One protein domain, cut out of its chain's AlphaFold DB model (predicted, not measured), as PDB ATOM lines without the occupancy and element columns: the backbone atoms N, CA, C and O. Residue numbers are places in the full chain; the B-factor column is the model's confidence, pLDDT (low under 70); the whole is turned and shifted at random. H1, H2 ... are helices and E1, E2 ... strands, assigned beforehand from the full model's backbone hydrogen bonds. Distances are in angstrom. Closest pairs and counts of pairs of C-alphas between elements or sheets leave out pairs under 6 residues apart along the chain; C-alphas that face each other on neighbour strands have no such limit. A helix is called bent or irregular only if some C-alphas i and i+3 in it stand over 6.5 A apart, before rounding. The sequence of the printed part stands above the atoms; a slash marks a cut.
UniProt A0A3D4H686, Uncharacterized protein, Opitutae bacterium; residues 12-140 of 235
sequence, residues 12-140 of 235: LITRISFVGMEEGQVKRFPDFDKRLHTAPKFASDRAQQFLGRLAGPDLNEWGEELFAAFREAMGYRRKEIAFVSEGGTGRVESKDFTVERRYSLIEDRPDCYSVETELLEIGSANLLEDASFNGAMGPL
ATOM      1  N   LEU A  12     244.393 377.522 263.385       76.94
ATOM      2  CA  LEU A  12     244.795 376.284 262.735       76.94
ATOM      3  C   LEU A  12     245.226 376.497 261.290       76.94
ATOM      4  O   LEU A  12     246.025 375.703 260.830       76.94
ATOM      5  N   ILE A  13     244.762 377.518 260.573       83.56
ATOM      6  CA  ILE A  13     245.061 377.683 259.143       83.56
ATOM      7  C   ILE A  13     246.107 378.780 258.954       83.56
ATOM      8  O   ILE A  13     245.954 379.886 259.459       83.56
ATOM      9  N   THR A  14     247.175 378.478 258.218       86.06
ATOM     10  CA  THR A  14     248.243 379.447 257.902       86.06
ATOM     11  C   THR A  14     248.166 380.004 256.499       86.06
ATOM     12  O   THR A  14     248.695 381.084 256.247       86.06
ATOM     13  N   ARG A  15     247.566 379.263 255.568       88.94
ATOM     14  CA  ARG A  15     247.538 379.641 254.158       88.94
ATOM     15  C   ARG A  15     246.335 379.032 253.466       88.94
ATOM     16  O   ARG A  15     246.029 377.861 253.674       88.94
ATOM     17  N   ILE A  16     245.721 379.830 252.604       93.06
ATOM     18  CA  ILE A  16     244.694 379.399 251.662       93.06
ATOM     19  C   ILE A  16     245.261 379.556 250.252       93.06
ATOM     20  O   ILE A  16     245.889 380.569 249.939       93.06
ATOM     21  N   SER A  17     245.055 378.546 249.414       96.75
ATOM     22  CA  SER A  17     245.357 378.583 247.987       96.75
ATOM     23  C   SER A  17     244.260 377.911 247.169       96.75
ATOM     24  O   SER A  17     243.436 377.158 247.692       96.75
ATOM     25  N   PHE A  18     244.238 378.204 245.872       98.25
ATOM     26  CA  PHE A  18     243.353 377.546 244.913       98.25
ATOM     27  C   PHE A  18     244.200 376.710 243.971       98.25
ATOM     28  O   PHE A  18     245.221 377.190 243.489       98.25
ATOM     29  N   VAL A  19     243.798 375.468 243.731       98.38
ATOM     30  CA  VAL A  19     244.598 374.462 243.035       98.38
ATOM     31  C   VAL A  19     243.776 373.834 241.913       98.38
ATOM     32  O   VAL A  19     242.612 373.481 242.100       98.38
ATOM     33  N   GLY A  20     244.384 373.702 240.742       98.19
ATOM     34  CA  GLY A  20     243.920 372.874 239.634       98.19
ATOM     35  C   GLY A  20     244.936 371.782 239.347       98.19
ATOM     36  O   GLY A  20     246.138 372.058 239.357       98.19
ATOM     37  N   MET A  21     244.468 370.559 239.101       97.12
ATOM     38  CA  MET A  21     245.334 369.423 238.811       97.12
ATOM     39  C   MET A  21     244.955 368.773 237.484       97.12
ATOM     40  O   MET A  21     243.834 368.319 237.284       97.12
ATOM     41  N   GLU A  22     245.921 368.667 236.586       96.88
ATOM     42  CA  GLU A  22     245.766 367.935 235.331       96.88
ATOM     43  C   GLU A  22     246.824 366.834 235.231       96.88
ATOM     44  O   GLU A  22     247.866 366.890 235.882       96.88
ATOM     45  N   GLU A  23     246.583 365.822 234.397       97.50
ATOM     46  CA  GLU A  23     247.558 364.765 234.124       97.50
ATOM     47  C   GLU A  23     247.801 364.598 232.625       97.50
ATOM     48  O   GLU A  23     246.902 364.728 231.791       97.50
ATOM     49  N   GLY A  24     249.024 364.207 232.277       97.62
ATOM     50  CA  GLY A  24     249.412 363.920 230.906       97.62
ATOM     51  C   GLY A  24     250.451 362.811 230.796       97.62
ATOM     52  O   GLY A  24     250.958 362.272 231.775       97.62
ATOM     53  N   GLN A  25     250.769 362.440 229.555       97.75
ATOM     54  CA  GLN A  25     251.803 361.447 229.252       97.75
ATOM     55  C   GLN A  25     253.027 362.136 228.665       97.75
ATOM     56  O   GLN A  25     252.901 362.872 227.687       97.75
ATOM     57  N   VAL A  26     254.222 361.813 229.162       97.44
ATOM     58  CA  VAL A  26     255.480 362.446 228.718       97.44
ATOM     59  C   VAL A  26     255.684 362.289 227.205       97.44
ATOM     60  O   VAL A  26     256.103 363.211 226.514       97.44
ATOM     61  N   LYS A  27     255.300 361.139 226.644       97.00
ATOM     62  CA  LYS A  27     255.414 360.851 225.201       97.00
ATOM     63  C   LYS A  27     254.468 361.654 224.293       97.00
ATOM     64  O   LYS A  27     254.501 361.447 223.078       97.00
ATOM     65  N   ARG A  28     253.549 362.435 224.871       96.44
ATOM     66  CA  ARG A  28     252.575 363.262 224.144       96.44
ATOM     67  C   ARG A  28     253.013 364.719 224.012       96.44
ATOM     68  O   ARG A  28     252.357 365.431 223.262       96.44
ATOM     69  N   PHE A  29     254.097 365.136 224.671       96.31
ATOM     70  CA  PHE A  29     254.672 366.456 224.416       96.31
ATOM     71  C   PHE A  29     255.055 366.597 222.937       96.31
ATOM     72  O   PHE A  29     255.615 365.643 222.380       96.31
ATOM     73  N   PRO A  30     254.802 367.760 222.310       93.00
ATOM     74  CA  PRO A  30     255.189 368.016 220.922       93.00
ATOM     75  C   PRO A  30     256.680 367.752 220.657       93.00
ATOM     76  O   PRO A  30     257.026 367.117 219.662       93.00
ATOM     77  N   ASP A  31     257.541 368.130 221.606       92.88
ATOM     78  CA  ASP A  31     259.000 368.001 221.507       92.88
ATOM     79  C   ASP A  31     259.541 366.617 221.920       92.88
ATOM     80  O   ASP A  31     260.754 366.378 221.984       92.88
ATOM     81  N   PHE A  32     258.660 365.648 222.190       96.38
ATOM     82  CA  PHE A  32     259.077 364.278 222.466       96.38
ATOM     83  C   PHE A  32     259.404 363.520 221.165       96.38
ATOM     84  O   PHE A  32     258.533 362.941 220.511       96.38
ATOM     85  N   ASP A  33     260.691 363.430 220.816       95.81
ATOM     86  CA  ASP A  33     261.148 362.576 219.713       95.81
ATOM     87  C   ASP A  33     261.130 361.085 220.097       95.81
ATOM     88  O   ASP A  33     261.993 360.592 220.819       95.81
ATOM     89  N   LYS A  34     260.184 360.322 219.539       93.62
ATOM     90  CA  LYS A  34     260.033 358.875 219.789       93.62
ATOM     91  C   LYS A  34     261.209 358.008 219.315       93.62
ATOM     92  O   LYS A  34     261.259 356.835 219.674       93.62
ATOM     93  N   ARG A  35     262.109 358.529 218.475       95.06
ATOM     94  CA  ARG A  35     263.314 357.820 218.012       95.06
ATOM     95  C   ARG A  35     264.498 358.025 218.951       95.06
ATOM     96  O   ARG A  35     265.327 357.126 219.062       95.06
ATOM     97  N   LEU A  36     264.586 359.192 219.590       94.81
ATOM     98  CA  LEU A  36     265.733 359.594 220.412       94.81
ATOM     99  C   LEU A  36     265.438 359.560 221.914       94.81
ATOM    100  O   LEU A  36     266.342 359.335 222.718       94.81
ATOM    101  N   HIS A  37     264.187 359.776 222.306       96.44
ATOM    102  CA  HIS A  37     263.762 359.837 223.694       96.44
ATOM    103  C   HIS A  37     263.101 358.533 224.135       96.44
ATOM    104  O   HIS A  37     262.417 357.844 223.380       96.44
ATOM    105  N   THR A  38     263.283 358.207 225.411       94.94
ATOM    106  CA  THR A  38     262.576 357.120 226.093       94.94
ATOM    107  C   THR A  38     261.758 357.730 227.219       94.94
ATOM    108  O   THR A  38     262.259 358.597 227.936       94.94
ATOM    109  N   ALA A  39     260.506 357.293 227.369       94.69
ATOM    110  CA  ALA A  39     259.674 357.736 228.481       94.69
ATOM    111  C   ALA A  39     260.339 357.352 229.818       94.69
ATOM    112  O   ALA A  39     260.944 356.271 229.895       94.69
ATOM    113  N   PRO A  40     260.277 358.208 230.853       96.50
ATOM    114  CA  PRO A  40     260.920 357.894 232.114       96.50
ATOM    115  C   PRO A  40     260.348 356.624 232.745       96.50
ATOM    116  O   PRO A  40     259.171 356.305 232.611       96.50
ATOM    117  N   LYS A  41     261.223 355.886 233.428       96.56
ATOM    118  CA  LYS A  41     260.859 354.687 234.203       96.56
ATOM    119  C   LYS A  41     260.878 354.931 235.711       96.56
ATOM    120  O   LYS A  41     260.427 354.079 236.458       96.56
ATOM    121  N   PHE A  42     261.438 356.066 236.127       96.25
ATOM    122  CA  PHE A  42     261.600 356.484 237.515       96.25
ATOM    123  C   PHE A  42     261.473 358.008 237.589       96.25
ATOM    124  O   PHE A  42     262.022 358.703 236.724       96.25
ATOM    125  N   ALA A  43     260.820 358.519 238.633       95.50
ATOM    126  CA  ALA A  43     260.713 359.948 238.937       95.50
ATOM    127  C   ALA A  43     262.015 360.489 239.567       95.50
ATOM    128  O   ALA A  43     262.060 360.929 240.704       95.50
ATOM    129  N   SER A  44     263.120 360.385 238.827       96.62
ATOM    130  CA  SER A  44     264.431 360.907 239.254       96.62
ATOM    131  C   SER A  44     264.600 362.386 238.903       96.62
ATOM    132  O   SER A  44     264.032 362.838 237.910       96.62
ATOM    133  N   ASP A  45     265.501 363.101 239.584       96.62
ATOM    134  CA  ASP A  45     265.849 364.497 239.260       96.62
ATOM    135  C   ASP A  45     266.214 364.694 237.783       96.62
ATOM    136  O   ASP A  45     265.821 365.667 237.143       96.62
ATOM    137  N   ARG A  46     266.942 363.739 237.191       96.94
ATOM    138  CA  ARG A  46     267.294 363.782 235.764       96.94
ATOM    139  C   ARG A  46     266.058 363.667 234.871       96.94
ATOM    140  O   ARG A  46     266.000 364.316 233.826       96.94
ATOM    141  N   ALA A  47     265.109 362.813 235.246       97.25
ATOM    142  CA  ALA A  47     263.854 362.651 234.523       97.25
ATOM    143  C   ALA A  47     262.961 363.888 234.689       97.25
ATOM    144  O   ALA A  47     262.385 364.346 233.706       97.25
ATOM    145  N   GLN A  48     262.940 364.482 235.881       97.62
ATOM    146  CA  GLN A  48     262.250 365.736 236.163       97.62
ATOM    147  C   GLN A  48     262.834 366.898 235.345       97.62
ATOM    148  O   GLN A  48     262.098 367.630 234.696       97.62
ATOM    149  N   GLN A  49     264.163 367.016 235.252       97.50
ATOM    150  CA  GLN A  49     264.815 367.997 234.371       97.50
ATOM    151  C   GLN A  49     264.493 367.768 232.890       97.50
ATOM    152  O   GLN A  49     264.423 368.717 232.111       97.50
ATOM    153  N   PHE A  50     264.339 366.511 232.467       97.62
ATOM    154  CA  PHE A  50     263.912 366.197 231.106       97.62
ATOM    155  C   PHE A  50     262.463 366.626 230.858       97.62
ATOM    156  O   PHE A  50     262.220 367.291 229.853       97.62
ATOM    157  N   LEU A  51     261.544 366.327 231.781       98.06
ATOM    158  CA  LEU A  51     260.163 366.815 231.738       98.06
ATOM    159  C   LEU A  51     260.117 368.348 231.690       98.06
ATOM    160  O   LEU A  51     259.470 368.900 230.809       98.06
ATOM    161  N   GLY A  52     260.862 369.032 232.562       97.56
ATOM    162  CA  GLY A  52     260.904 370.494 232.596       97.56
ATOM    163  C   GLY A  52     261.399 371.122 231.291       97.56
ATOM    164  O   GLY A  52     260.910 372.174 230.897       97.56
ATOM    165  N   ARG A  53     262.314 370.458 230.565       97.25
ATOM    166  CA  ARG A  53     262.703 370.892 229.211       97.25
ATOM    167  C   ARG A  53     261.577 370.724 228.193       97.25
ATOM    168  O   ARG A  53     261.420 371.601 227.355       97.25
ATOM    169  N   LEU A  54     260.826 369.622 228.255       97.50
ATOM    170  CA  LEU A  54     259.690 369.384 227.356       97.50
ATOM    171  C   LEU A  54     258.531 370.354 227.620       97.50
ATOM    172  O   LEU A  54     257.893 370.789 226.673       97.50
ATOM    173  N   ALA A  55     258.286 370.700 228.885       97.56
ATOM    174  CA  ALA A  55     257.221 371.614 229.295       97.56
ATOM    175  C   ALA A  55     257.568 373.102 229.100       97.56
ATOM    176  O   ALA A  55     256.702 373.956 229.243       97.56
ATOM    177  N   GLY A  56     258.831 373.432 228.802       97.06
ATOM    178  CA  GLY A  56     259.308 374.815 228.703       97.06
ATOM    179  C   GLY A  56     258.520 375.697 227.722       97.06
ATOM    180  O   GLY A  56     258.145 376.803 228.111       97.06
ATOM    181  N   PRO A  57     258.253 375.249 226.478       96.44
ATOM    182  CA  PRO A  57     257.430 376.000 225.530       96.44
ATOM    183  C   PRO A  57     256.009 376.261 226.047       96.44
ATOM    184  O   PRO A  57     255.600 377.419 226.090       96.44
ATOM    185  N   ASP A  58     255.318 375.219 226.521       96.19
ATOM    186  CA  ASP A  58     253.947 375.310 227.044       96.19
ATOM    187  C   ASP A  58     253.860 376.263 228.251       96.19
ATOM    188  O   ASP A  58     252.950 377.085 228.345       96.19
ATOM    189  N   LEU A  59     254.832 376.197 229.170       97.88
ATOM    190  CA  LEU A  59     254.909 377.092 230.331       97.88
ATOM    191  C   LEU A  59     255.138 378.550 229.934       97.88
ATOM    192  O   LEU A  59     254.581 379.441 230.571       97.88
ATOM    193  N   ASN A  60     255.964 378.798 228.916       98.06
ATOM    194  CA  ASN A  60     256.220 380.153 228.440       98.06
ATOM    195  C   ASN A  60     254.991 380.752 227.761       98.06
ATOM    196  O   ASN A  60     254.667 381.901 228.031       98.06
ATOM    197  N   GLU A  61     254.300 379.986 226.916       97.75
ATOM    198  CA  GLU A  61     253.054 380.436 226.288       97.75
ATOM    199  C   GLU A  61     251.998 380.757 227.351       97.75
ATOM    200  O   GLU A  61     251.543 381.897 227.437       97.75
ATOM    201  N   TRP A  62     251.713 379.802 228.242       97.94
ATOM    202  CA  TRP A  62     250.770 379.985 229.347       97.94
ATOM    203  C   TRP A  62     251.108 381.201 230.224       97.94
ATOM    204  O   TRP A  62     250.232 381.995 230.567       97.94
ATOM    205  N   GLY A  63     252.379 381.357 230.598       98.38
ATOM    206  CA  GLY A  63     252.817 382.425 231.489       98.38
ATOM    207  C   GLY A  63     252.791 383.812 230.852       98.38
ATOM    208  O   GLY A  63     252.385 384.770 231.510       98.38
ATOM    209  N   GLU A  64     253.180 383.934 229.580       98.50
ATOM    210  CA  GLU A  64     253.125 385.199 228.835       98.50
ATOM    211  C   GLU A  64     251.676 385.636 228.571       98.50
ATOM    212  O   GLU A  64     251.354 386.816 228.735       98.50
ATOM    213  N   GLU A  65     250.784 384.698 228.235       98.38
ATOM    214  CA  GLU A  65     249.347 384.970 228.091       98.38
ATOM    215  C   GLU A  65     248.747 385.487 229.400       98.38
ATOM    216  O   GLU A  65     248.103 386.541 229.424       98.38
ATOM    217  N   LEU A  66     249.016 384.793 230.507       98.19
ATOM    218  CA  LEU A  66     248.492 385.155 231.819       98.19
ATOM    219  C   LEU A  66     249.074 386.491 232.318       98.19
ATOM    220  O   LEU A  66     248.350 387.344 232.836       98.19
ATOM    221  N   PHE A  67     250.372 386.724 232.107       98.62
ATOM    222  CA  PHE A  67     251.027 388.001 232.397       98.62
ATOM    223  C   PHE A  67     250.383 389.159 231.627       98.62
ATOM    224  O   PHE A  67     250.092 390.208 232.213       98.62
ATOM    225  N   ALA A  68     250.157 388.988 230.322       98.50
ATOM    226  CA  ALA A  68     249.529 390.004 229.485       98.50
ATOM    227  C   ALA A  68     248.089 390.287 229.937       98.50
ATOM    228  O   ALA A  68     247.739 391.454 230.138       98.50
ATOM    229  N   ALA A  69     247.302 389.235 230.186       98.44
ATOM    230  CA  ALA A  69     245.926 389.337 230.659       98.44
ATOM    231  C   ALA A  69     245.832 390.112 231.981       98.44
ATOM    232  O   ALA A  69     245.051 391.058 232.091       98.44
ATOM    233  N   PHE A  70     246.679 389.797 232.967       98.38
ATOM    234  CA  PHE A  70     246.678 390.522 234.239       98.38
ATOM    235  C   PHE A  70     247.153 391.964 234.112       98.38
ATOM    236  O   PHE A  70     246.611 392.851 234.774       98.38
ATOM    237  N   ARG A  71     248.144 392.243 233.262       98.12
ATOM    238  CA  ARG A  71     248.578 393.626 233.028       98.12
ATOM    239  C   ARG A  71     247.477 394.494 232.451       98.12
ATOM    240  O   ARG A  71     247.373 395.652 232.852       98.12
ATOM    241  N   GLU A  72     246.698 393.955 231.525       98.12
ATOM    242  CA  GLU A  72     245.568 394.657 230.927       98.12
ATOM    243  C   GLU A  72     244.415 394.806 231.924       98.12
ATOM    244  O   GLU A  72     244.001 395.928 232.215       98.12
ATOM    245  N   ALA A  73     243.949 393.698 232.504       97.81
ATOM    246  CA  ALA A  73     242.758 393.665 233.349       97.81
ATOM    247  C   ALA A  73     242.935 394.410 234.683       97.81
ATOM    248  O   ALA A  73     242.014 395.087 235.140       97.81
ATOM    249  N   MET A  74     244.126 394.322 235.289       97.25
ATOM    250  CA  MET A  74     244.423 394.902 236.608       97.25
ATOM    251  C   MET A  74     245.210 396.215 236.526       97.25
ATOM    252  O   MET A  74     245.491 396.847 237.546       97.25
ATOM    253  N   GLY A  75     245.616 396.634 235.323       97.31
ATOM    254  CA  GLY A  75     246.410 397.847 235.121       97.31
ATOM    255  C   GLY A  75     247.817 397.784 235.727       97.31
ATOM    256  O   GLY A  75     248.402 398.829 236.032       97.31
ATOM    257  N   TYR A  76     248.380 396.584 235.920       98.19
ATOM    258  CA  TYR A  76     249.704 396.430 236.520       98.19
ATOM    259  C   TYR A  76     250.817 397.028 235.655       98.19
ATOM    260  O   TYR A  76     250.929 396.821 234.438       98.19
ATOM    261  N   ARG A  77     251.724 397.750 236.317       97.81
ATOM    262  CA  ARG A  77     252.948 398.268 235.701       97.81
ATOM    263  C   ARG A  77     254.024 397.189 235.665       97.81
ATOM    264  O   ARG A  77     254.042 396.276 236.476       97.81
ATOM    265  N   ARG A  78     255.027 397.377 234.803       96.50
ATOM    266  CA  ARG A  78     256.177 396.461 234.631       96.50
ATOM    267  C   ARG A  78     256.922 396.084 235.927       96.50
ATOM    268  O   ARG A  78     257.650 395.106 235.926       96.50
ATOM    269  N   LYS A  79     256.817 396.885 236.993       97.50
ATOM    270  CA  LYS A  79     257.462 396.618 238.294       97.50
ATOM    271  C   LYS A  79     256.550 395.929 239.320       97.50
ATOM    272  O   LYS A  79     256.998 395.669 240.425       97.50
ATOM    273  N   GLU A  80     255.271 395.761 238.995       98.25
ATOM    274  CA  GLU A  80     254.226 395.228 239.887       98.25
ATOM    275  C   GLU A  80     253.822 393.804 239.509       98.25
ATOM    276  O   GLU A  80     253.045 393.198 240.235       98.25
ATOM    277  N   ILE A  81     254.330 393.301 238.382       98.56
ATOM    278  CA  ILE A  81     254.106 391.946 237.901       98.56
ATOM    279  C   ILE A  81     255.319 391.476 237.094       98.56
ATOM    280  O   ILE A  81     255.924 392.262 236.354       98.56
ATOM    281  N   ALA A  82     255.663 390.202 237.234       98.44
ATOM    282  CA  ALA A  82     256.708 389.526 236.483       98.44
ATOM    283  C   ALA A  82     256.278 388.094 236.153       98.44
ATOM    284  O   ALA A  82     255.516 387.483 236.898       98.44
ATOM    285  N   PHE A  83     256.795 387.566 235.047       98.62
ATOM    286  CA  PHE A  83     256.733 386.147 234.729       98.62
ATOM    287  C   PHE A  83     258.149 385.568 234.761       98.62
ATOM    288  O   PHE A  83     259.087 386.175 234.235       98.62
ATOM    289  N   VAL A  84     258.304 384.413 235.404       97.69
ATOM    290  CA  VAL A  84     259.551 383.646 235.462       97.69
ATOM    291  C   VAL A  84     259.232 382.178 235.200       97.69
ATOM    292  O   VAL A  84     258.265 381.650 235.739       97.69
ATOM    293  N   SER A  85     260.054 381.509 234.392       97.06
ATOM    294  CA  SER A  85     259.931 380.077 234.114       97.06
ATOM    295  C   SER A  85     261.284 379.391 234.246       97.06
ATOM    296  O   SER A  85     262.266 379.804 233.625       97.06
ATOM    297  N   GLU A  86     261.345 378.351 235.074       94.25
ATOM    298  CA  GLU A  86     262.545 377.557 235.314       94.25
ATOM    299  C   GLU A  86     262.182 376.133 235.755       94.25
ATOM    300  O   GLU A  86     261.272 375.914 236.549       94.25
ATOM    301  N   GLY A  87     262.921 375.135 235.261       91.75
ATOM    302  CA  GLY A  87     262.907 373.789 235.847       91.75
ATOM    303  C   GLY A  87     261.580 373.023 235.767       91.75
ATOM    304  O   GLY A  87     261.393 372.083 236.534       91.75
ATOM    305  N   GLY A  88     260.682 373.377 234.841       96.69
ATOM    306  CA  GLY A  88     259.332 372.800 234.767       96.69
ATOM    307  C   GLY A  88     258.296 373.530 235.626       96.69
ATOM    308  O   GLY A  88     257.187 373.025 235.795       96.69
ATOM    309  N   THR A  89     258.645 374.714 236.126       98.44
ATOM    310  CA  THR A  89     257.755 375.614 236.854       98.44
ATOM    311  C   THR A  89     257.683 376.955 236.135       98.44
ATOM    312  O   THR A  89     258.715 377.543 235.826       98.44
ATOM    313  N   GLY A  90     256.476 377.455 235.894       98.62
ATOM    314  CA  GLY A  90     256.219 378.829 235.469       98.62
ATOM    315  C   GLY A  90     255.489 379.578 236.576       98.62
ATOM    316  O   GLY A  90     254.605 379.013 237.215       98.62
ATOM    317  N   ARG A  91     255.834 380.843 236.807       98.56
ATOM    318  CA  ARG A  91     255.235 381.650 237.867       98.56
ATOM    319  C   ARG A  91     254.998 383.085 237.420       98.56
ATOM    320  O   ARG A  91     255.923 383.760 236.973       98.56
ATOM    321  N   VAL A  92     253.762 383.544 237.579       98.69
ATOM    322  CA  VAL A  92     253.371 384.948 237.454       98.69
ATOM    323  C   VAL A  92     253.244 385.521 238.862       98.69
ATOM    324  O   VAL A  92     252.322 385.182 239.599       98.69
ATOM    325  N   GLU A  93     254.195 386.369 239.240       98.50
ATOM    326  CA  GLU A  93     254.248 387.021 240.550       98.50
ATOM    327  C   GLU A  93     253.778 388.462 240.407       98.50
ATOM    328  O   GLU A  93     254.287 389.205 239.562       98.50
ATOM    329  N   SER A  94     252.829 388.874 241.240       98.12
ATOM    330  CA  SER A  94     252.381 390.259 241.344       98.12
ATOM    331  C   SER A  94     252.515 390.767 242.778       98.12
ATOM    332  O   SER A  94     252.862 390.032 243.697       98.12
ATOM    333  N   LYS A  95     252.215 392.047 242.994       96.06
ATOM    334  CA  LYS A  95     252.144 392.608 244.351       96.06
ATOM    335  C   LYS A  95     250.961 392.088 245.192       96.06
ATOM    336  O   LYS A  95     250.986 392.298 246.400       96.06
ATOM    337  N   ASP A  96     249.937 391.495 244.569       96.75
ATOM    338  CA  ASP A  96     248.680 391.120 245.239       96.75
ATOM    339  C   ASP A  96     248.449 389.597 245.280       96.75
ATOM    340  O   ASP A  96     247.563 389.145 246.002       96.75
ATOM    341  N   PHE A  97     249.186 388.819 244.481       97.94
ATOM    342  CA  PHE A  97     249.074 387.361 244.385       97.94
ATOM    343  C   PHE A  97     250.230 386.757 243.580       97.94
ATOM    344  O   PHE A  97     250.876 387.449 242.783       97.94
ATOM    345  N   THR A  98     250.377 385.440 243.688       98.50
ATOM    346  CA  THR A  98     251.253 384.613 242.856       98.50
ATOM    347  C   THR A  98     250.443 383.482 242.217       98.50
ATOM    348  O   THR A  98     249.696 382.790 242.907       98.50
ATOM    349  N   VAL A  99     250.590 383.268 240.905       98.69
ATOM    350  CA  VAL A  99     250.101 382.055 240.220       98.69
ATOM    351  C   VAL A  99     251.292 381.235 239.770       98.69
ATOM    352  O   VAL A  99     252.149 381.729 239.040       98.69
ATOM    353  N   GLU A 100     251.335 379.974 240.171       98.75
ATOM    354  CA  GLU A 100     252.367 379.025 239.781       98.75
ATOM    355  C   GLU A 100     251.759 377.856 239.011       98.75
ATOM    356  O   GLU A 100     250.707 377.349 239.380       98.75
ATOM    357  N   ARG A 101     252.438 377.396 237.962       98.69
ATOM    358  CA  ARG A 101     252.155 376.129 237.292       98.69
ATOM    359  C   ARG A 101     253.394 375.253 237.326       98.69
ATOM    360  O   ARG A 101     254.456 375.675 236.873       98.69
ATOM    361  N   ARG A 102     253.254 374.029 237.827       98.69
ATOM    362  CA  ARG A 102     254.349 373.075 238.015       98.69
ATOM    363  C   ARG A 102     254.049 371.753 237.331       98.69
ATOM    364  O   ARG A 102     253.012 371.147 237.577       98.69
ATOM    365  N   TYR A 103     254.996 371.288 236.527       98.44
ATOM    366  CA  TYR A 103     254.991 369.946 235.959       98.44
ATOM    367  C   TYR A 103     255.807 369.014 236.849       98.44
ATOM    368  O   TYR A 103     256.980 369.286 237.098       98.44
ATOM    369  N   SER A 104     255.235 367.887 237.262       98.12
ATOM    370  CA  SER A 104     255.916 366.886 238.093       98.12
ATOM    371  C   SER A 104     255.694 365.486 237.539       98.12
ATOM    372  O   SER A 104     254.607 365.167 237.068       98.12
ATOM    373  N   LEU A 105     256.707 364.621 237.586       98.06
ATOM    374  CA  LEU A 105     256.501 363.203 237.279       98.06
ATOM    375  C   LEU A 105     255.655 362.532 238.363       98.06
ATOM    376  O   LEU A 105     255.840 362.787 239.550       98.06
ATOM    377  N   ILE A 106     254.768 361.629 237.949       97.38
ATOM    378  CA  ILE A 106     253.982 360.817 238.881       97.38
ATOM    379  C   ILE A 106     254.847 359.632 239.314       97.38
ATOM    380  O   ILE A 106     255.252 358.832 238.472       97.38
ATOM    381  N   GLU A 107     255.139 359.501 240.610       94.94
ATOM    382  CA  GLU A 107     256.101 358.508 241.120       94.94
ATOM    383  C   GLU A 107     255.737 357.062 240.752       94.94
ATOM    384  O   GLU A 107     256.586 356.318 240.259       94.94
ATOM    385  N   ASP A 108     254.463 356.693 240.889       95.31
ATOM    386  CA  ASP A 108     253.973 355.346 240.562       95.31
ATOM    387  C   ASP A 108     253.755 355.120 239.057       95.31
ATOM    388  O   ASP A 108     253.593 353.986 238.598       95.31
ATOM    389  N   ARG A 109     253.749 356.197 238.262       96.88
ATOM    390  CA  ARG A 109     253.608 356.167 236.797       96.88
ATOM    391  C   ARG A 109     254.578 357.158 236.141       96.88
ATOM    392  O   ARG A 109     254.126 358.158 235.583       96.88
ATOM    393  N   PRO A 110     255.904 356.913 236.159       96.62
ATOM    394  CA  PRO A 110     256.885 357.913 235.720       96.62
ATOM    395  C   PRO A 110     256.870 358.236 234.220       96.62
ATOM    396  O   PRO A 110     257.571 359.138 233.770       96.62
ATOM    397  N   ASP A 111     256.103 357.507 233.411       97.19
ATOM    398  CA  ASP A 111     255.832 357.862 232.016       97.19
ATOM    399  C   ASP A 111     254.697 358.897 231.869       97.19
ATOM    400  O   ASP A 111     254.421 359.375 230.759       97.19
ATOM    401  N   CYS A 112     254.073 359.263 232.988       98.19
ATOM    402  CA  CYS A 112     253.049 360.280 233.145       98.19
ATOM    403  C   CYS A 112     253.563 361.447 234.001       98.19
ATOM    404  O   CYS A 112     254.530 361.328 234.756       98.19
ATOM    405  N   TYR A 113     252.906 362.592 233.863       98.25
ATOM    406  CA  TYR A 113     253.160 363.789 234.653       98.25
ATOM    407  C   TYR A 113     251.844 364.364 235.174       98.25
ATOM    408  O   TYR A 113     250.796 364.153 234.561       98.25
ATOM    409  N   SER A 114     251.923 365.110 236.269       98.12
ATOM    410  CA  SER A 114     250.882 366.022 236.724       98.12
ATOM    411  C   SER A 114     251.247 367.468 236.385       98.12
ATOM    412  O   SER A 114     252.426 367.812 236.261       98.12
ATOM    413  N   VAL A 115     250.225 368.302 236.216       98.38
ATOM    414  CA  VAL A 115     250.317 369.757 236.099       98.38
ATOM    415  C   VAL A 115     249.508 370.345 237.239       98.38
ATOM    416  O   VAL A 115     248.281 370.297 237.218       98.38
ATOM    417  N   GLU A 116     250.191 370.889 238.239       98.56
ATOM    418  CA  GLU A 116     249.547 371.620 239.330       98.56
ATOM    419  C   GLU A 116     249.562 373.108 238.983       98.56
ATOM    420  O   GLU A 116     250.636 373.671 238.779       98.56
ATOM    421  N   THR A 117     248.394 373.745 238.901       98.69
ATOM    422  CA  THR A 117     248.269 375.210 238.842       98.69
ATOM    423  C   THR A 117     247.767 375.704 240.191       98.69
ATOM    424  O   THR A 117     246.692 375.299 240.618       98.69
ATOM    425  N   GLU A 118     248.514 376.571 240.866       98.56
ATOM    426  CA  GLU A 118     248.188 377.087 242.194       98.56
ATOM    427  C   GLU A 118     248.130 378.622 242.189       98.56
ATOM    428  O   GLU A 118     249.071 379.282 241.753       98.56
ATOM    429  N   LEU A 119     247.042 379.196 242.709       98.62
ATOM    430  CA  LEU A 119     246.951 380.596 243.126       98.62
ATOM    431  C   LEU A 119     247.253 380.682 244.625       98.62
ATOM    432  O   LEU A 119     246.539 380.094 245.440       98.62
ATOM    433  N   LEU A 120     248.277 381.448 244.987       96.62
ATOM    434  CA  LEU A 120     248.784 381.614 246.348       96.62
ATOM    435  C   LEU A 120     249.152 383.076 246.646       96.62
ATOM    436  O   LEU A 120     249.055 383.940 245.777       96.62
ATOM    437  N   GLU A 121     249.572 383.348 247.889       94.94
ATOM    438  CA  GLU A 121     249.980 384.692 248.352       94.94
ATOM    439  C   GLU A 121     248.912 385.768 248.103       94.94
ATOM    440  O   GLU A 121     249.209 386.921 247.804       94.94
ATOM    441  N   ILE A 122     247.647 385.369 248.220       95.44
ATOM    442  CA  ILE A 122     246.484 386.212 247.955       95.44
ATOM    443  C   ILE A 122     246.441 387.331 248.998       95.44
ATOM    444  O   ILE A 122     246.288 387.071 250.187       95.44
ATOM    445  N   GLY A 123     246.564 388.579 248.550       90.25
ATOM    446  CA  GLY A 123     246.669 389.739 249.434       90.25
ATOM    447  C   GLY A 123     245.347 390.217 250.039       90.25
ATOM    448  O   GLY A 123     245.376 391.043 250.948       90.25
ATOM    449  N   SER A 124     244.198 389.775 249.511       88.62
ATOM    450  CA  SER A 124     242.881 390.014 250.123       88.62
ATOM    451  C   SER A 124     241.782 389.148 249.504       88.62
ATOM    452  O   SER A 124     241.818 388.858 248.306       88.62
ATOM    453  N   ALA A 125     240.734 388.850 250.276       87.94
ATOM    454  CA  ALA A 125     239.527 388.196 249.761       87.94
ATOM    455  C   ALA A 125     238.819 388.991 248.640       87.94
ATOM    456  O   ALA A 125     238.273 388.389 247.719       87.94
ATOM    457  N   ASN A 126     238.881 390.330 248.663       91.12
ATOM    458  CA  ASN A 126     238.257 391.183 247.637       91.12
ATOM    459  C   ASN A 126     238.812 390.921 246.230       91.12
ATOM    460  O   ASN A 126     238.090 391.073 245.249       91.12
ATOM    461  N   LEU A 127     240.084 390.521 246.123       94.69
ATOM    462  CA  LEU A 127     240.693 390.164 244.842       94.69
ATOM    463  C   LEU A 127     239.972 388.972 244.196       94.69
ATOM    464  O   LEU A 127     239.752 388.963 242.991       94.69
ATOM    465  N   LEU A 128     239.574 387.984 245.000       94.88
ATOM    466  CA  LEU A 128     238.924 386.761 244.519       94.88
ATOM    467  C   LEU A 128     237.519 387.019 243.972       94.88
ATOM    468  O   LEU A 128     237.018 386.221 243.185       94.88
ATOM    469  N   GLU A 129     236.904 388.136 244.349       92.12
ATOM    470  CA  GLU A 129     235.593 388.569 243.862       92.12
ATOM    471  C   GLU A 129     235.686 389.562 242.697       92.12
ATOM    472  O   GLU A 129     234.680 389.851 242.047       92.12
ATOM    473  N   ASP A 130     236.879 390.085 242.404       96.88
ATOM    474  CA  ASP A 130     237.061 391.071 241.348       96.88
ATOM    475  C   ASP A 130     236.825 390.446 239.963       96.88
ATOM    476  O   ASP A 130     237.432 389.439 239.581       96.88
ATOM    477  N   ALA A 131     235.913 391.040 239.191       97.12
ATOM    478  CA  ALA A 131     235.500 390.498 237.901       97.12
ATOM    479  C   ALA A 131     236.618 390.551 236.845       97.12
ATOM    480  O   ALA A 131     236.722 389.637 236.025       97.12
ATOM    481  N   SER A 132     237.462 391.589 236.869       97.62
ATOM    482  CA  SER A 132     238.600 391.722 235.953       97.62
ATOM    483  C   SER A 132     239.662 390.667 236.254       97.62
ATOM    484  O   SER A 132     240.150 390.007 235.337       97.62
ATOM    485  N   PHE A 133     239.963 390.450 237.535       98.12
ATOM    486  CA  PHE A 133     240.869 389.400 237.991       98.12
ATOM    487  C   PHE A 133     240.376 388.012 237.578       98.12
ATOM    488  O   PHE A 133     241.120 387.250 236.965       98.12
ATOM    489  N   ASN A 134     239.108 387.694 237.853       98.19
ATOM    490  CA  ASN A 134     238.515 386.409 237.478       98.19
ATOM    491  C   ASN A 134     238.490 386.198 235.959       98.19
ATOM    492  O   ASN A 134     238.748 385.089 235.493       98.19
ATOM    493  N   GLY A 135     238.210 387.256 235.192       97.94
ATOM    494  CA  GLY A 135     238.243 387.221 233.732       97.94
ATOM    495  C   GLY A 135     239.642 386.956 233.174       97.94
ATOM    496  O   GLY A 135     239.777 386.167 232.244       97.94
ATOM    497  N   ALA A 136     240.676 387.568 233.759       97.56
ATOM    498  CA  ALA A 136     242.068 387.341 233.368       97.56
ATOM    499  C   ALA A 136     242.590 385.959 233.788       97.56
ATOM    500  O   ALA A 136     243.357 385.347 233.052       97.56
ATOM    501  N   MET A 137     242.172 385.466 234.956       97.25
ATOM    502  CA  MET A 137     242.593 384.169 235.485       97.25
ATOM    503  C   MET A 137     241.979 382.992 234.716       97.25
ATOM    504  O   MET A 137     242.659 382.011 234.431       97.25
ATOM    505  N   GLY A 138     240.683 383.071 234.407       96.62
ATOM    506  CA  GLY A 138     239.941 381.955 233.828       96.62
ATOM    507  C   GLY A 138     239.715 380.782 234.801       96.62
ATOM    508  O   GLY A 138     240.057 380.857 235.987       96.62
ATOM    509  N   PRO A 139     239.062 379.703 234.329       97.12
ATOM    510  CA  PRO A 139     238.659 378.583 235.169       97.12
ATOM    511  C   PRO A 139     239.783 377.552 235.315       97.12
ATOM    512  O   PRO A 139     239.786 376.524 234.642       97.12
ATOM    513  N   LEU A 140     240.763 377.848 236.168       97.12
ATOM    514  CA  LEU A 140     241.974 377.034 236.329       97.12
ATOM    515  C   LEU A 140     241.993 376.168 237.590       97.12
ATOM    516  O   LEU A 140     242.939 375.406 237.765       97.12
TER     517      LEU A 140
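What this domain is: This is residues 12 to 140 of the 235 residues of an uncharacterized protein of Opitutae bacterium (UniProt A0A3D4H686). A twisted sheet of five antiparallel strands has one face covered in part by the long second arm, H1b, of a bent helix, which runs lengthwise over E3 and E2; the first arm, H1a, turns off beside the strands, and small H3 packs beside the far end of H1b. The opposite face has no named helix on it, and the first residues, 12 to 16, reach out past the end of E5. The printed part has 129 residues, with three named helices and five named strands in the order E1 H1 E2 E3 E4 E5 H2 H3. The sheet's order is E1 E5 E4 E3 E2, and the class is mixed, helices and strands. The whole is only just compact, close to loose, with a radius of gyration of the C-alphas of 16.3 A and spans of 49 by 36 by 22 A.

How they stand to each other: Begin with the meander, each strand the antiparallel neighbour of the one before: E2, residues 81 to 86, E3, 89 to 94, E4, 98 to 106, and E5, 109 to 120, joined by three hairpins. Look for N 84 and O 91 at 2.9 A, N 92 and O 99 at 2.8 A, and N 116 and O 102 at 2.9 A. Edge strand E1, residues 13 to 25, is antiparallel to E5, with N 20 and O 117 at 2.8 A. H1, residues 45 to 73, was assigned as one helix by its hydrogen bonds but is bent, C-alphas 54 and 57 being 7.2 A apart; its arms H1a, 45 to 54, and H1b, 57 to 73, stand at a steep tilt of 62 degrees. H1b is on the sheet at a height of 8.9 A, over E3 and E2, along the strands at 9 degrees to E3 on the local plane; its closest C-alphas to E3 are Leu 59 and Gly 90, 5.6 A. H1a is at the sheet's level, its closest C-alphas to E4 being Gln 48 and Leu 105, 6.4 A. H3, residues 131 to 137, touches H1b's residues 66 to 73 alone, closest at the C-alphas of Ala 69 and Ala 136, 5.1 A, at a shallow tilt of 13 degrees, opposite ways. H2, residues 125 to 129, is close to H3 but not clearly touching, the C-alphas of Leu 127 and Phe 133 being closest at 6.9 A. Every O i to N i+4 pair is within hydrogen-bond range in H1a, H1b and H3; in H2 it is 0 of 1, with 2 of 2 O i to N i+3 pairs.

Where its parts are: Find C-alpha 13 at (245.061, 377.683, 259.143), where E1 begins; it bends by 55 degrees at residue 16 and is 34.7 A long. E5, 27.6 A, bends by 84 degrees at residue 112, and E4 is 24.3 A. E2 is 16.9 A and E3 16.2 A. H1a, 14.3 A, begins at C-alpha 45, and H1b, 24.3 A, ends at C-alpha 73, (242.758, 393.665, 233.349). H2 is 7.1 A, and H3, 9.8 A, ends at C-alpha 137, (242.593, 384.169, 235.485).

The domain as a whole: The two C-alphas farthest apart are those of Leu 12 and Arg 35, 51.8 A. The printed part has no cut. The link from E1 to H1, 19 residues, is long. The mean pLDDT of the printed part is 96.5, and no printed residue is under 70.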